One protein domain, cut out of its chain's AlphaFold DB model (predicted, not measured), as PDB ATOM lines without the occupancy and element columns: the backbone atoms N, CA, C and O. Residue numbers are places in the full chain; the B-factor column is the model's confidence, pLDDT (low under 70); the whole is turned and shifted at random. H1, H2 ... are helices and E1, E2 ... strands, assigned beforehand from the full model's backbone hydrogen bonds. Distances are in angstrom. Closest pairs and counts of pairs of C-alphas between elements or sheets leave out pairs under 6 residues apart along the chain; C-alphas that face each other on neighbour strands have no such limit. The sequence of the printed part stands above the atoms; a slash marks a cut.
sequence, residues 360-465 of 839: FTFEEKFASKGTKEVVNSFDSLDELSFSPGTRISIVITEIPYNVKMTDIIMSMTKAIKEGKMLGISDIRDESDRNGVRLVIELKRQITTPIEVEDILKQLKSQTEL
ATOM      1  N   PHE A 360      11.349  25.212 -24.107       90.00
ATOM      2  CA  PHE A 360      11.617  24.331 -25.235       90.00
ATOM      3  C   PHE A 360      10.662  24.648 -26.378       90.00
ATOM      4  O   PHE A 360       9.480  24.890 -26.153       90.00
ATOM      5  N   THR A 361      11.199  24.611 -27.585       89.12
ATOM      6  CA  THR A 361      10.483  24.661 -28.860       89.12
ATOM      7  C   THR A 361      10.982  23.496 -29.708       89.12
ATOM      8  O   THR A 361      12.069  22.961 -29.460       89.12
ATOM      9  N   PHE A 362      10.194  23.055 -30.678       89.25
ATOM     10  CA  PHE A 362      10.519  21.889 -31.488       89.25
ATOM     11  C   PHE A 362      10.536  22.268 -32.960       89.25
ATOM     12  O   PHE A 362       9.586  22.848 -33.470       89.25
ATOM     13  N   GLU A 363      11.612  21.925 -33.656       87.12
ATOM     14  CA  GLU A 363      11.758  22.203 -35.084       87.12
ATOM     15  C   GLU A 363      11.815  20.906 -35.879       87.12
ATOM     16  O   GLU A 363      12.580  19.991 -35.562       87.12
ATOM     17  N   GLU A 364      11.058  20.859 -36.966       81.81
ATOM     18  CA  GLU A 364      11.140  19.812 -37.969       81.81
ATOM     19  C   GLU A 364      12.055  20.275 -39.111       81.81
ATOM     20  O   GLU A 364      11.788  21.275 -39.778       81.81
ATOM     21  N   LYS A 365      13.150  19.547 -39.350       75.31
ATOM     22  CA  LYS A 365      14.128  19.837 -40.406       75.31
ATOM     23  C   LYS A 365      14.071  18.783 -41.500       75.31
ATOM     24  O   LYS A 365      14.148  17.585 -41.219       75.31
ATOM     25  N   PHE A 366      14.020  19.213 -42.757       65.81
ATOM     26  CA  PHE A 366      14.121  18.306 -43.901       65.81
ATOM     27  C   PHE A 366      15.573  18.218 -44.369       65.81
ATOM     28  O   PHE A 366      16.274  19.221 -44.490       65.81
ATOM     29  N   ALA A 367      16.053  17.002 -44.620       57.97
ATOM     30  CA  ALA A 367      17.395  16.790 -45.145       57.97
ATOM     31  C   ALA A 367      17.335  16.676 -46.676       57.97
ATOM     32  O   ALA A 367      17.275  15.566 -47.202       57.97
ATOM     33  N   SER A 368      17.364  17.807 -47.390       47.78
ATOM     34  CA  SER A 368      17.562  17.827 -48.847       47.78
ATOM     35  C   SER A 368      18.971  18.321 -49.183       47.78
ATOM     36  O   SER A 368      19.454  19.262 -48.569       47.78
ATOM     37  N   LYS A 369      19.651  17.636 -50.115       46.81
ATOM     38  CA  LYS A 369      20.947  17.981 -50.755       46.81
ATOM     39  C   LYS A 369      21.811  19.058 -50.052       46.81
ATOM     40  O   LYS A 369      22.113  20.094 -50.628       46.81
ATOM     41  N   GLY A 370      22.280  18.773 -48.835       51.31
ATOM     42  CA  GLY A 370      23.330  19.550 -48.159       51.31
ATOM     43  C   GLY A 370      22.881  20.778 -47.353       51.31
ATOM     44  O   GLY A 370      23.673  21.247 -46.539       51.31
ATOM     45  N   THR A 371      21.637  21.246 -47.481       51.19
ATOM     46  CA  THR A 371      21.075  22.330 -46.655       51.19
ATOM     47  C   THR A 371      20.006  21.785 -45.705       51.19
ATOM     48  O   THR A 371      19.068  21.099 -46.104       51.19
ATOM     49  N   LYS A 372      20.176  22.042 -44.401       57.25
ATOM     50  CA  LYS A 372      19.184  21.713 -43.368       57.25
ATOM     51  C   LYS A 372      18.206  22.882 -43.260       57.25
ATOM     52  O   LYS A 372      18.479  23.825 -42.525       57.25
ATOM     53  N   GLU A 373      17.099  22.835 -43.990       62.00
ATOM     54  CA  GLU A 373      16.048  23.855 -43.885       62.00
ATOM     55  C   GLU A 373      15.016  23.458 -42.820       62.00
ATOM     56  O   GLU A 373      14.628  22.289 -42.709       62.00
ATOM     57  N   VAL A 374      14.616  24.437 -42.002       69.06
ATOM     58  CA  VAL A 374      13.518  24.302 -41.034       69.06
ATOM     59  C   VAL A 374      12.213  24.358 -41.818       69.06
ATOM     60  O   VAL A 374      11.963  25.333 -42.519       69.06
ATOM     61  N   VAL A 375      11.405  23.304 -41.720       67.00
ATOM     62  CA  VAL A 375      10.117  23.202 -42.417       67.00
ATOM     63  C   VAL A 375       8.992  23.710 -41.529       67.00
ATOM     64  O   VAL A 375       8.195  24.525 -41.974       67.00
ATOM     65  N   ASN A 376       8.966  23.270 -40.268       73.56
ATOM     66  CA  ASN A 376       7.951  23.644 -39.288       73.56
ATOM     67  C   ASN A 376       8.591  23.904 -37.916       73.56
ATOM     68  O   ASN A 376       9.574  23.252 -37.549       73.56
ATOM     69  N   SER A 377       8.003  24.818 -37.145       75.56
ATOM     70  CA  SER A 377       8.348  25.100 -35.748       75.56
ATOM     71  C   SER A 377       7.103  24.976 -34.870       75.56
ATOM     72  O   SER A 377       6.073  25.562 -35.201       75.56
ATOM     73  N   PHE A 378       7.211  24.254 -33.759       79.12
ATOM     74  CA  PHE A 378       6.127  23.976 -32.819       79.12
ATOM     75  C   PHE A 378       6.501  24.460 -31.414       79.12
ATOM     76  O   PHE A 378       7.602  24.183 -30.927       79.12
ATOM     77  N   ASP A 379       5.575  25.145 -30.743       75.94
ATOM     78  CA  ASP A 379       5.764  25.624 -29.365       75.94
ATOM     79  C   ASP A 379       5.387  24.563 -28.319       75.94
ATOM     80  O   ASP A 379       5.847  24.614 -27.176       75.94
ATOM     81  N   SER A 380       4.562  23.583 -28.697       74.50
ATOM     82  CA  SER A 380       4.080  22.518 -27.816       74.50
ATOM     83  C   SER A 380       4.379  21.125 -28.382       74.50
ATOM     84  O   SER A 380       4.519  20.931 -29.590       74.50
ATOM     85  N   LEU A 381       4.493  20.133 -27.489       74.50
ATOM     86  CA  LEU A 381       4.685  18.725 -27.866       74.50
ATOM     87  C   LEU A 381       3.452  18.136 -28.572       74.50
ATOM     88  O   LEU A 381       3.597  17.221 -29.379       74.50
ATOM     89  N   ASP A 382       2.258  18.655 -28.277       68.19
ATOM     90  CA  ASP A 382       0.988  18.125 -28.790       68.19
ATOM     91  C   ASP A 382       0.758  18.476 -30.269       68.19
ATOM     92  O   ASP A 382       0.035  17.778 -30.978       68.19
ATOM     93  N   GLU A 383       1.402  19.541 -30.750       74.00
ATOM     94  CA  GLU A 383       1.334  20.003 -32.143       74.00
ATOM     95  C   GLU A 383       2.351  19.306 -33.058       74.00
ATOM     96  O   GLU A 383       2.363  19.526 -34.271       74.00
ATOM     97  N   LEU A 384       3.213  18.463 -32.488       74.38
ATOM     98  CA  LEU A 384       4.352  17.897 -33.188       74.38
ATOM     99  C   LEU A 384       3.898  16.903 -34.264       74.38
ATOM    100  O   LEU A 384       3.340  15.841 -33.974       74.38
ATOM    101  N   SER A 385       4.178  17.235 -35.523       68.12
ATOM    102  CA  SER A 385       3.912  16.363 -36.668       68.12
ATOM    103  C   SER A 385       5.211  15.792 -37.238       68.12
ATOM    104  O   SER A 385       6.265  16.422 -37.191       68.12
ATOM    105  N   PHE A 386       5.138  14.551 -37.724       73.88
ATOM    106  CA  PHE A 386       6.280  13.810 -38.257       73.88
ATOM    107  C   PHE A 386       6.066  13.568 -39.748       73.88
ATOM    108  O   PHE A 386       5.295  12.686 -40.138       73.88
ATOM    109  N   SER A 387       6.755  14.332 -40.588       74.31
ATOM    110  CA  SER A 387       6.765  14.101 -42.030       74.31
ATOM    111  C   SER A 387       7.794  13.018 -42.403       74.31
ATOM    112  O   SER A 387       8.872  12.931 -41.810       74.31
ATOM    113  N   PRO A 388       7.527  12.163 -43.405       67.00
ATOM    114  CA  PRO A 388       8.488  11.145 -43.822       67.00
ATOM    115  C   PRO A 388       9.809  11.772 -44.302       67.00
ATOM    116  O   PRO A 388       9.827  12.561 -45.244       67.00
ATOM    117  N   GLY A 389      10.930  11.391 -43.681       68.44
ATOM    118  CA  GLY A 389      12.273  11.845 -44.068       68.44
ATOM    119  C   GLY A 389      12.792  13.090 -43.337       68.44
ATOM    120  O   GLY A 389      13.947  13.473 -43.563       68.44
ATOM    121  N   THR A 390      12.007  13.682 -42.435       73.75
ATOM    122  CA  THR A 390      12.445  14.799 -41.586       73.75
ATOM    123  C   THR A 390      13.181  14.324 -40.332       73.75
ATOM    124  O   THR A 390      13.153  13.152 -39.948       73.75
ATOM    125  N   ARG A 391      13.936  15.236 -39.718       79.50
ATOM    126  CA  ARG A 391      14.551  15.082 -38.396       79.50
ATOM    127  C   ARG A 391      13.969  16.130 -37.469       79.50
ATOM    128  O   ARG A 391      13.840  17.284 -37.864       79.50
ATOM    129  N   ILE A 392      13.720  15.753 -36.225       86.25
ATOM    130  CA  ILE A 392      13.286  16.697 -35.196       86.25
ATOM    131  C   ILE A 392      14.488  17.207 -34.415       86.25
ATOM    132  O   ILE A 392      15.435  16.469 -34.130       86.25
ATOM    133  N   SER A 393      14.448  18.492 -34.093       88.69
ATOM    134  CA  SER A 393      15.401  19.153 -33.214       88.69
ATOM    135  C   SER A 393      14.655  19.749 -32.028       88.69
ATOM    136  O   SER A 393      13.620  20.389 -32.206       88.69
ATOM    137  N   ILE A 394      15.187  19.548 -30.824       91.19
ATOM    138  CA  ILE A 394      14.733  20.252 -29.626       91.19
ATOM    139  C   ILE A 394      15.541  21.541 -29.540       91.19
ATOM    140  O   ILE A 394      16.771  21.508 -29.565       91.19
ATOM    141  N   VAL A 395      14.854  22.668 -29.448       91.50
ATOM    142  CA  VAL A 395      15.451  23.997 -29.409       91.50
ATOM    143  C   VAL A 395      15.148  24.637 -28.067       91.50
ATOM    144  O   VAL A 395      13.985  24.804 -27.696       91.50
ATOM    145  N   ILE A 396      16.194  25.024 -27.348       92.31
ATOM    146  CA  ILE A 396      16.072  25.765 -26.094       92.31
ATOM    147  C   ILE A 396      16.242  27.249 -26.396       92.31
ATOM    148  O   ILE A 396      17.272  27.652 -26.935       92.31
ATOM    149  N   THR A 397      15.223  28.032 -26.047       89.88
ATOM    150  CA  THR A 397      15.157  29.482 -26.301       89.88
ATOM    151  C   THR A 397      15.409  30.321 -25.052       89.88
ATOM    152  O   THR A 397      15.883  31.448 -25.141       89.88
ATOM    153  N   GLU A 398      15.109  29.778 -23.871       90.81
ATOM    154  CA  GLU A 398      15.294  30.451 -22.583       90.81
ATOM    155  C   GLU A 398      15.896  29.454 -21.588       90.81
ATOM    156  O   GLU A 398      15.430  28.314 -21.489       90.81
ATOM    157  N   ILE A 399      16.917  29.886 -20.846       90.94
ATOM    158  CA  ILE A 399      17.627  29.069 -19.853       90.94
ATOM    159  C   ILE A 399      17.280  29.502 -18.419       90.94
ATOM    160  O   ILE A 399      16.911  30.661 -18.192       90.94
ATOM    161  N   PRO A 400      17.397  28.598 -17.427       91.38
ATOM    162  CA  PRO A 400      17.142  28.953 -16.040       91.38
ATOM    163  C   PRO A 400      18.103  30.030 -15.523       91.38
ATOM    164  O   PRO A 400      19.235  30.171 -15.985       91.38
ATOM    165  N   TYR A 401      17.640  30.790 -14.534       91.25
ATOM    166  CA  TYR A 401      18.386  31.913 -13.973       91.25
ATOM    167  C   TYR A 401      19.698  31.472 -13.303       91.25
ATOM    168  O   TYR A 401      19.711  30.504 -12.544       91.25
ATOM    169  N   ASN A 402      20.781  32.229 -13.529       87.56
ATOM    170  CA  ASN A 402      22.142  31.954 -13.036       87.56
ATOM    171  C   ASN A 402      22.758  30.614 -13.491       87.56
ATOM    172  O   ASN A 402      23.690  30.131 -12.847       87.56
ATOM    173  N   VAL A 403      22.278  30.025 -14.588       88.94
ATOM    174  CA  VAL A 403      22.880  28.828 -15.193       88.94
ATOM    175  C   VAL A 403      23.705  29.223 -16.414       88.94
ATOM    176  O   VAL A 403      23.257  30.024 -17.233       88.94
ATOM    177  N   LYS A 404      24.911  28.660 -16.535       87.81
ATOM    178  CA  LYS A 404      25.796  28.881 -17.684       87.81
ATOM    179  C   LYS A 404      25.495  27.910 -18.810       87.81
ATOM    180  O   LYS A 404      25.224  26.729 -18.579       87.81
ATOM    181  N   MET A 405      25.608  28.383 -20.041       86.38
ATOM    182  CA  MET A 405      25.324  27.559 -21.209       86.38
ATOM    183  C   MET A 405      26.403  26.489 -21.402       86.38
ATOM    184  O   MET A 405      26.092  25.335 -21.714       86.38
ATOM    185  N   THR A 406      27.659  26.831 -21.105       88.81
ATOM    186  CA  THR A 406      28.784  25.885 -21.119       88.81
ATOM    187  C   THR A 406      28.553  24.695 -20.189       88.81
ATOM    188  O   THR A 406      28.831  23.553 -20.561       88.81
ATOM    189  N   ASP A 407      27.995  24.943 -19.004       89.19
ATOM    190  CA  ASP A 407      27.789  23.924 -17.971       89.19
ATOM    191  C   ASP A 407      26.656  22.961 -18.363       89.19
ATOM    192  O   ASP A 407      26.773  21.741 -18.180       89.19
ATOM    193  N   ILE A 408      25.611  23.484 -19.017       90.31
ATOM    194  CA  ILE A 408      24.542  22.685 -19.630       90.31
ATOM    195  C   ILE A 408      25.123  21.756 -20.709       90.31
ATOM    196  O   ILE A 408      24.899  20.542 -20.660       90.31
ATOM    197  N   ILE A 409      25.902  22.293 -21.656       91.38
ATOM    198  CA  ILE A 409      26.486  21.522 -22.769       91.38
ATOM    199  C   ILE A 409      27.458  20.453 -22.249       91.38
ATOM    200  O   ILE A 409      27.442  19.307 -22.717       91.38
ATOM    201  N   MET A 410      28.283  20.786 -21.252       90.31
ATOM    202  CA  MET A 410      29.194  19.834 -20.612       90.31
ATOM    203  C   MET A 410      28.439  18.693 -19.927       90.31
ATOM    204  O   MET A 410      28.784  17.522 -20.123       90.31
ATOM    205  N   SER A 411      27.390  19.016 -19.166       90.75
ATOM    206  CA  SER A 411      26.560  18.028 -18.469       90.75
ATOM    207  C   SER A 411      25.842  17.102 -19.453       90.75
ATOM    208  O   SER A 411      25.864  15.880 -19.287       90.75
ATOM    209  N   MET A 412      25.299  17.657 -20.542       90.12
ATOM    210  CA  MET A 412      24.703  16.884 -21.637       90.12
ATOM    211  C   MET A 412      25.714  15.941 -22.286       90.12
ATOM    212  O   MET A 412      25.462  14.742 -22.412       90.12
ATOM    213  N   THR A 413      26.883  16.459 -22.664       91.25
ATOM    214  CA  THR A 413      27.931  15.677 -23.336       91.25
ATOM    215  C   THR A 413      28.422  14.533 -22.453       91.25
ATOM    216  O   THR A 413      28.639  13.419 -22.934       91.25
ATOM    217  N   LYS A 414      28.569  14.781 -21.148       91.50
ATOM    218  CA  LYS A 414      28.930  13.756 -20.166       91.50
ATOM    219  C   LYS A 414      27.868  12.656 -20.088       91.50
ATOM    220  O   LYS A 414      28.213  11.482 -20.188       91.50
ATOM    221  N   ALA A 415      26.591  13.019 -19.989       90.19
ATOM    222  CA  ALA A 415      25.491  12.057 -19.925       90.19
ATOM    223  C   ALA A 415      25.330  11.223 -21.215       90.19
ATOM    224  O   ALA A 415      24.977  10.045 -21.137       90.19
ATOM    225  N   ILE A 416      25.644  11.791 -22.387       90.56
ATOM    226  CA  ILE A 416      25.693  11.057 -23.664       90.56
ATOM    227  C   ILE A 416      26.867  10.067 -23.678       90.56
ATOM    228  O   ILE A 416      26.682   8.904 -24.032       90.56
ATOM    229  N   LYS A 417      28.068  10.494 -23.258       89.94
ATOM    230  CA  LYS A 417      29.267   9.632 -23.200       89.94
ATOM    231  C   LYS A 417      29.108   8.460 -22.228       89.94
ATOM    232  O   LYS A 417      29.583   7.369 -22.516       89.94
ATOM    233  N   GLU A 418      28.429   8.676 -21.103       91.00
ATOM    234  CA  GLU A 418      28.120   7.635 -20.110       91.00
ATOM    235  C   GLU A 418      26.982   6.691 -20.551       91.00
ATOM    236  O   GLU A 418      26.658   5.750 -19.831       91.00
ATOM    237  N   GLY A 419      26.351   6.932 -21.708       85.94
ATOM    238  CA  GLY A 419      25.247   6.115 -22.226       85.94
ATOM    239  C   GLY A 419      23.928   6.270 -21.461       85.94
ATOM    240  O   GLY A 419      23.001   5.497 -21.687       85.94
ATOM    241  N   LYS A 420      23.824   7.264 -20.567       83.81
ATOM    242  CA  LYS A 420      22.607   7.552 -19.786       83.81
ATOM    243  C   LYS A 420      21.512   8.203 -20.625       83.81
ATOM    244  O   LYS A 420      20.340   8.045 -20.306       83.81
ATOM    245  N   MET A 421      21.898   8.936 -21.670       82.06
ATOM    246  CA  MET A 421      20.981   9.520 -22.647       82.06
ATOM    247  C   MET A 421      21.188   8.881 -24.016       82.06
ATOM    248  O   MET A 421      22.303   8.837 -24.538       82.06
ATOM    249  N   LEU A 422      20.093   8.418 -24.611       83.88
ATOM    250  CA  LEU A 422      20.058   7.838 -25.950       83.88
ATOM    251  C   LEU A 422      19.166   8.699 -26.846       83.88
ATOM    252  O   LEU A 422      18.287   9.405 -26.372       83.88
ATOM    253  N   GLY A 423      19.397   8.654 -28.158       84.75
ATOM    254  CA  GLY A 423      18.544   9.356 -29.125       84.75
ATOM    255  C   GLY A 423      19.029  10.738 -29.571       84.75
ATOM    256  O   GLY A 423      18.508  11.259 -30.552       84.75
ATOM    257  N   ILE A 424      20.075  11.293 -28.957       88.75
ATOM    258  CA  ILE A 424      20.704  12.548 -29.402       88.75
ATOM    259  C   ILE A 424      21.743  12.243 -30.492       88.75
ATOM    260  O   ILE A 424      22.513  11.284 -30.384       88.75
ATOM    261  N   SER A 425      21.723  13.023 -31.571       88.75
ATOM    262  CA  SER A 425      22.672  12.942 -32.684       88.75
ATOM    263  C   SER A 425      23.770  13.992 -32.573       88.75
ATOM    264  O   SER A 425      24.925  13.664 -32.815       88.75
ATOM    265  N   ASP A 426      23.404  15.240 -32.282       88.94
ATOM    266  CA  ASP A 426      24.323  16.381 -32.270       88.94
ATOM    267  C   ASP A 426      23.782  17.493 -31.358       88.94
ATOM    268  O   ASP A 426      22.568  17.588 -31.154       88.94
ATOM    269  N   ILE A 427      24.671  18.326 -30.816       90.50
ATOM    270  CA  ILE A 427      24.337  19.495 -29.991       90.50
ATOM    271  C   ILE A 427      25.082  20.690 -30.576       90.50
ATOM    272  O   ILE A 427      26.304  20.646 -30.709       90.50
ATOM    273  N   ARG A 428      24.359  21.761 -30.907       89.62
ATOM    274  CA  ARG A 428      24.941  22.982 -31.467       89.62
ATOM    275  C   ARG A 428      24.412  24.219 -30.773       89.62
ATOM    276  O   ARG A 428      23.205  24.378 -30.615       89.62
ATOM    277  N   ASP A 429      25.337  25.091 -30.407       89.50
ATOM    278  CA  ASP A 429      25.033  26.436 -29.950       89.50
ATOM    279  C   ASP A 429      24.930  27.366 -31.168       89.50
ATOM    280  O   ASP A 429      25.904  27.571 -31.890       89.50
ATOM    281  N   GLU A 430      23.719  27.856 -31.426       88.06
ATOM    282  CA  GLU A 430      23.395  28.827 -32.474       88.06
ATOM    283  C   GLU A 430      22.995  30.179 -31.843       88.06
ATOM    284  O   GLU A 430      22.276  30.959 -32.467       88.06
ATOM    285  N   SER A 431      23.414  30.443 -30.597       84.12
ATOM    286  CA  SER A 431      23.088  31.678 -29.879       84.12
ATOM    287  C   SER A 431      23.746  32.892 -30.530       84.12
ATOM    288  O   SER A 431      24.915  32.872 -30.920       84.12
ATOM    289  N   ASP A 432      22.984  33.976 -30.634       78.62
ATOM    290  CA  ASP A 432      23.410  35.230 -31.242       78.62
ATOM    291  C   ASP A 432      23.085  36.422 -30.323       78.62
ATOM    292  O   ASP A 432      22.784  36.270 -29.139       78.62
ATOM    293  N   ARG A 433      23.160  37.650 -30.852       70.25
ATOM    294  CA  ARG A 433      22.772  38.857 -30.098       70.25
ATOM    295  C   ARG A 433      21.263  38.962 -29.850       70.25
ATOM    296  O   ARG A 433      20.858  39.792 -29.043       70.25
ATOM    297  N   ASN A 434      20.444  38.191 -30.564       67.38
ATOM    298  CA  ASN A 434      18.987  38.251 -30.498       67.38
ATOM    299  C   ASN A 434      18.412  37.276 -29.463       67.38
ATOM    300  O   ASN A 434      17.259  37.441 -29.059       67.38
ATOM    301  N   GLY A 435      19.192  36.294 -29.007       75.88
ATOM    302  CA  GLY A 435      18.816  35.437 -27.892       75.88
ATOM    303  C   GLY A 435      19.607  34.137 -27.812       75.88
ATOM    304  O   GLY A 435      20.453  33.823 -28.650       75.88
ATOM    305  N   VAL A 436      19.296  33.363 -26.774       85.62
ATOM    306  CA  VAL A 436      19.858  32.025 -26.578       85.62
ATOM    307  C   VAL A 436      19.178  31.053 -27.535       85.62
ATOM    308  O   VAL A 436      17.949  31.009 -27.620       85.62
ATOM    309  N   ARG A 437      19.974  30.247 -28.242       90.12
ATOM    310  CA  ARG A 437      19.470  29.190 -29.119       90.12
ATOM    311  C   ARG A 437      20.374  27.963 -29.064       90.12
ATOM    312  O   ARG A 437      21.331  27.838 -29.824       90.12
ATOM    313  N   LEU A 438      20.015  27.003 -28.212       90.75
ATOM    314  CA  LEU A 438      20.674  25.694 -28.175       90.75
ATOM    315  C   LEU A 438      19.863  24.675 -28.970       90.75
ATOM    316  O   LEU A 438      18.725  24.371 -28.611       90.75
ATOM    317  N   VAL A 439      20.455  24.121 -30.025       92.00
ATOM    318  CA  VAL A 439      19.816  23.137 -30.901       92.00
ATOM    319  C   VAL A 439      20.337  21.742 -30.586       92.00
ATOM    320  O   VAL A 439      21.519  21.445 -30.752       92.00
ATOM    321  N   ILE A 440      19.434  20.856 -30.182       91.62
ATOM    322  CA  ILE A 440      19.705  19.442 -29.925       91.62
ATOM    323  C   ILE A 440      19.059  18.634 -31.050       91.62
ATOM    324  O   ILE A 440      17.837  18.502 -31.115       91.62
ATOM    325  N   GLU A 441      19.870  18.090 -31.956       89.94
ATOM    326  CA  GLU A 441      19.368  17.257 -33.049       89.94
ATOM    327  C   GLU A 441      19.150  15.822 -32.587       89.94
ATOM    328  O   GLU A 441      20.052  15.178 -32.045       89.94
ATOM    329  N   LEU A 442      17.965  15.287 -32.875       90.56
ATOM    330  CA  LEU A 442      17.611  13.912 -32.557       90.56
ATOM    331  C   LEU A 442      18.007  12.945 -33.688       90.56
ATOM    332  O   LEU A 442      18.158  13.312 -34.859       90.56
ATOM    333  N   LYS A 443      18.194  11.669 -33.339       87.00
ATOM    334  CA  LYS A 443      18.446  10.588 -34.305       87.00
ATOM    335  C   LYS A 443      17.208  10.350 -35.180       87.00
ATOM    336  O   LYS A 443      16.086  10.368 -34.695       87.00
ATOM    337  N   ARG A 444      17.425   9.994 -36.455       79.88
ATOM    338  CA  ARG A 444      16.362   9.681 -37.445       79.88
ATOM    339  C   ARG A 444      15.377   8.583 -37.022       79.88
ATOM    340  O   ARG A 444      14.325   8.463 -37.626       79.88
ATOM    341  N   GLN A 445      15.762   7.745 -36.063       80.31
ATOM    342  CA  GLN A 445      14.947   6.632 -35.577       80.31
ATOM    343  C   GLN A 445      13.819   7.088 -34.645       80.31
ATOM    344  O   GLN A 445      12.923   6.301 -34.382       80.31
ATOM    345  N   ILE A 446      13.870   8.331 -34.155       81.94
ATOM    346  CA  ILE A 446      12.843   8.891 -33.280       81.94
ATOM    347  C   ILE A 446      11.705   9.396 -34.154       81.94
ATOM    348  O   ILE A 446      11.863  10.373 -34.889       81.94
ATOM    349  N   THR A 447      10.577   8.696 -34.090       76.06
ATOM    350  CA  THR A 447       9.418   8.948 -34.961       76.06
ATOM    351  C   THR A 447       8.120   9.154 -34.192       76.06
ATOM    352  O   THR A 447       7.070   9.315 -34.806       76.06
ATOM    353  N   THR A 448       8.163   9.129 -32.856       81.00
ATOM    354  CA  THR A 448       6.968   9.302 -32.023       81.00
ATOM    355  C   THR A 448       7.120  10.456 -31.028       81.00
ATOM    356  O   THR A 448       8.212  10.644 -30.485       81.00
ATOM    357  N   PRO A 449       6.044  11.217 -30.728       82.38
ATOM    358  CA  PRO A 449       6.091  12.272 -29.710       82.38
ATOM    359  C   PRO A 449       6.510  11.747 -28.329       82.38
ATOM    360  O   PRO A 449       7.220  12.427 -27.599       82.38
ATOM    361  N   ILE A 450       6.123  10.508 -28.000       83.50
ATOM    362  CA  ILE A 450       6.423   9.853 -26.717       83.50
ATOM    363  C   ILE A 450       7.936   9.675 -26.532       83.50
ATOM    364  O   ILE A 450       8.465   9.955 -25.462       83.50
ATOM    365  N   GLU A 451       8.657   9.267 -27.579       83.75
ATOM    366  CA  GLU A 451      10.122   9.152 -27.523       83.75
ATOM    367  C   GLU A 451      10.793  10.518 -27.321       83.75
ATOM    368  O   GLU A 451      11.787  10.621 -26.602       83.75
ATOM    369  N   VAL A 452      10.250  11.580 -27.930       84.81
ATOM    370  CA  VAL A 452      10.740  12.955 -27.729       84.81
ATOM    371  C   VAL A 452      10.492  13.407 -26.288       84.81
ATOM    372  O   VAL A 452      11.375  14.010 -25.678       84.81
ATOM    373  N   GLU A 453       9.331  13.080 -25.719       85.94
ATOM    374  CA  GLU A 453       8.998  13.366 -24.323       85.94
ATOM    375  C   GLU A 453       9.925  12.625 -23.346       85.94
ATOM    376  O   GLU A 453      10.436  13.232 -22.401       85.94
ATOM    377  N   ASP A 454      10.220  11.348 -23.601       87.19
ATOM    378  CA  ASP A 454      11.156  10.560 -22.794       87.19
ATOM    379  C   ASP A 454      12.568  11.163 -22.817       87.19
ATOM    380  O   ASP A 454      13.205  11.305 -21.766       87.19
ATOM    381  N   ILE A 455      13.048  11.585 -23.991       88.81
ATOM    382  CA  ILE A 455      14.342  12.270 -24.135       88.81
ATOM    383  C   ILE A 455      14.323  13.612 -23.406       88.81
ATOM    384  O   ILE A 455      15.274  13.938 -22.697       88.81
ATOM    385  N   LEU A 456      13.239  14.382 -23.517       88.25
ATOM    386  CA  LEU A 456      13.090  15.653 -22.815       88.25
ATOM    387  C   LEU A 456      13.109  15.458 -21.292       88.25
ATOM    388  O   LEU A 456      13.755  16.221 -20.573       88.25
ATOM    389  N   LYS A 457      12.446  14.418 -20.784       88.19
ATOM    390  CA  LYS A 457      12.457  14.061 -19.362       88.19
ATOM    391  C   LYS A 457      13.855  13.662 -18.894       88.19
ATOM    392  O   LYS A 457      14.292  14.102 -17.828       88.19
ATOM    393  N   GLN A 458      14.578  12.879 -19.694       87.56
ATOM    394  CA  GLN A 458      15.972  12.535 -19.419       87.56
ATOM    395  C   GLN A 458      16.857  13.784 -19.390       87.56
ATOM    396  O   GLN A 458      17.553  13.986 -18.395       87.56
ATOM    397  N   LEU A 459      16.755  14.656 -20.401       88.31
ATOM    398  CA  LEU A 459      17.468  15.933 -20.470       88.31
ATOM    399  C   LEU A 459      17.223  16.762 -19.210       88.31
ATOM    400  O   LEU A 459      18.177  17.150 -18.542       88.31
ATOM    401  N   LYS A 460      15.963  16.959 -18.818       87.50
ATOM    402  CA  LYS A 460      15.606  17.718 -17.609       87.50
ATOM    403  C   LYS A 460      16.169  17.112 -16.322       87.50
ATOM    404  O   LYS A 460      16.540  17.854 -15.426       87.50
ATOM    405  N   SER A 461      16.221  15.783 -16.217       86.56
ATOM    406  CA  SER A 461      16.700  15.104 -15.002       86.56
ATOM    407  C   SER A 461      18.225  15.060 -14.868       86.56
ATOM    408  O   SER A 461      18.737  15.010 -13.753       86.56
ATOM    409  N   GLN A 462      18.947  15.025 -15.991       85.31
ATOM    410  CA  GLN A 462      20.402  14.828 -16.026       85.31
ATOM    411  C   GLN A 462      21.182  16.130 -16.249       85.31
ATOM    412  O   GLN A 462      22.410  16.118 -16.191       85.31
ATOM    413  N   THR A 463      20.499  17.236 -16.548       87.62
ATOM    414  CA  THR A 463      21.124  18.519 -16.897       87.62
ATOM    415  C   THR A 463      20.504  19.660 -16.101       87.62
ATOM    416  O   THR A 463      19.402  19.539 -15.573       87.62
ATOM    417  N   GLU A 464      21.187  20.801 -16.071       87.75
ATOM    418  CA  GLU A 464      20.745  22.009 -15.362       87.75
ATOM    419  C   GLU A 464      19.615  22.772 -16.080       87.75
ATOM    420  O   GLU A 464      19.275  23.889 -15.702       87.75
ATOM    421  N   LEU A 465      18.980  22.168 -17.094       89.56
ATOM    422  CA  LEU A 465      17.782  22.710 -17.749       89.56
ATOM    423  C   LEU A 465      16.569  22.793 -16.813       89.56
ATOM    424  O   LEU A 465      15.618  23.519 -17.101       89.56
TER     425      LEU A 465
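This is residues 360 to 465 of the 839 residues of the protein "DNA gyrase subunit A, putative" of Theileria equi strain WA (UniProt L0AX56). One strongly twisted, curled sheet of five strands makes the body; H1 packs along its E4 and E5 end, while H2 only grazes it and meets the later part of H1 with its own last residues. The 106 printed residues hold two named helices and five named strands, in the order E1 E2 E3 H1 E4 E5 H2, a mixed class of helices and strands. Across the sheet the order is E2 E1 E3 E5 E4, all antiparallel. The whole is compact and rounded, with a radius of gyration of the C-alphas of 13.5 A and spans of 38 by 33 by 28 A.

Start with E1, residues 360 to 368, and E2, residues 371 to 378, a hairpin in which N 362 and O 378 are 2.8 A apart. On the other side of E1 find E3, residues 390 to 398, antiparallel at 147 degrees, with N 363 and O 393 at 2.9 A. Next comes H1, residues 405 to 417, then the hairpin of E4, residues 424 to 429, and E5, residues 438 to 442, where N 439 and O 428 are 2.8 A apart. E5 is also the neighbour of E3, with N 440 and O 394 at 2.8 A. E3, H1 and E4 form a split strand-helix-strand unit, two strands running the same way with E5 between them; its crossover is right-handed. H1 is on the sheet at a height of 9.9 A, over E5 and E4, and runs along the strands, at 16 degrees to E4 on the local plane. H2, residues 449 to 462, only grazes the sheet with residues 452 to 456. H1 and H2 touch, through residues 411 to 415 and 459 to 462 alone; their closest C-alphas, of Ala 415 and Gln 462, are 7.0 A apart. They run opposite ways at a steep tilt of 69 degrees, only just short of about perpendicular. In both helices every O i to N i+4 pair is within hydrogen-bond range. The edge strands E2 and E4 are apart.

Find C-alpha 360 at (11.617, 24.331, -25.235); from there E1 runs 25.2 A to C-alpha 368. E2 covers 20.4 A and E3 24.8 A. H1 runs 18.5 A from C-alpha 405 at (25.324, 27.559, -21.209). E4 and E5 measure 14.6 A and 12.9 A. H2 ends, after 20.0 A, at C-alpha 462, (20.402, 14.828, -16.026).

The C-alphas farthest apart, of Lys 369 and Asn 402, are 40.2 A apart. The printed part has no cut, and its one long link, of 11 residues, joins E2 to E3. The mean pLDDT of the printed part is 82.1; look for values under 70 at residues 366 to 375, 382, 385, 388 to 389 and 434.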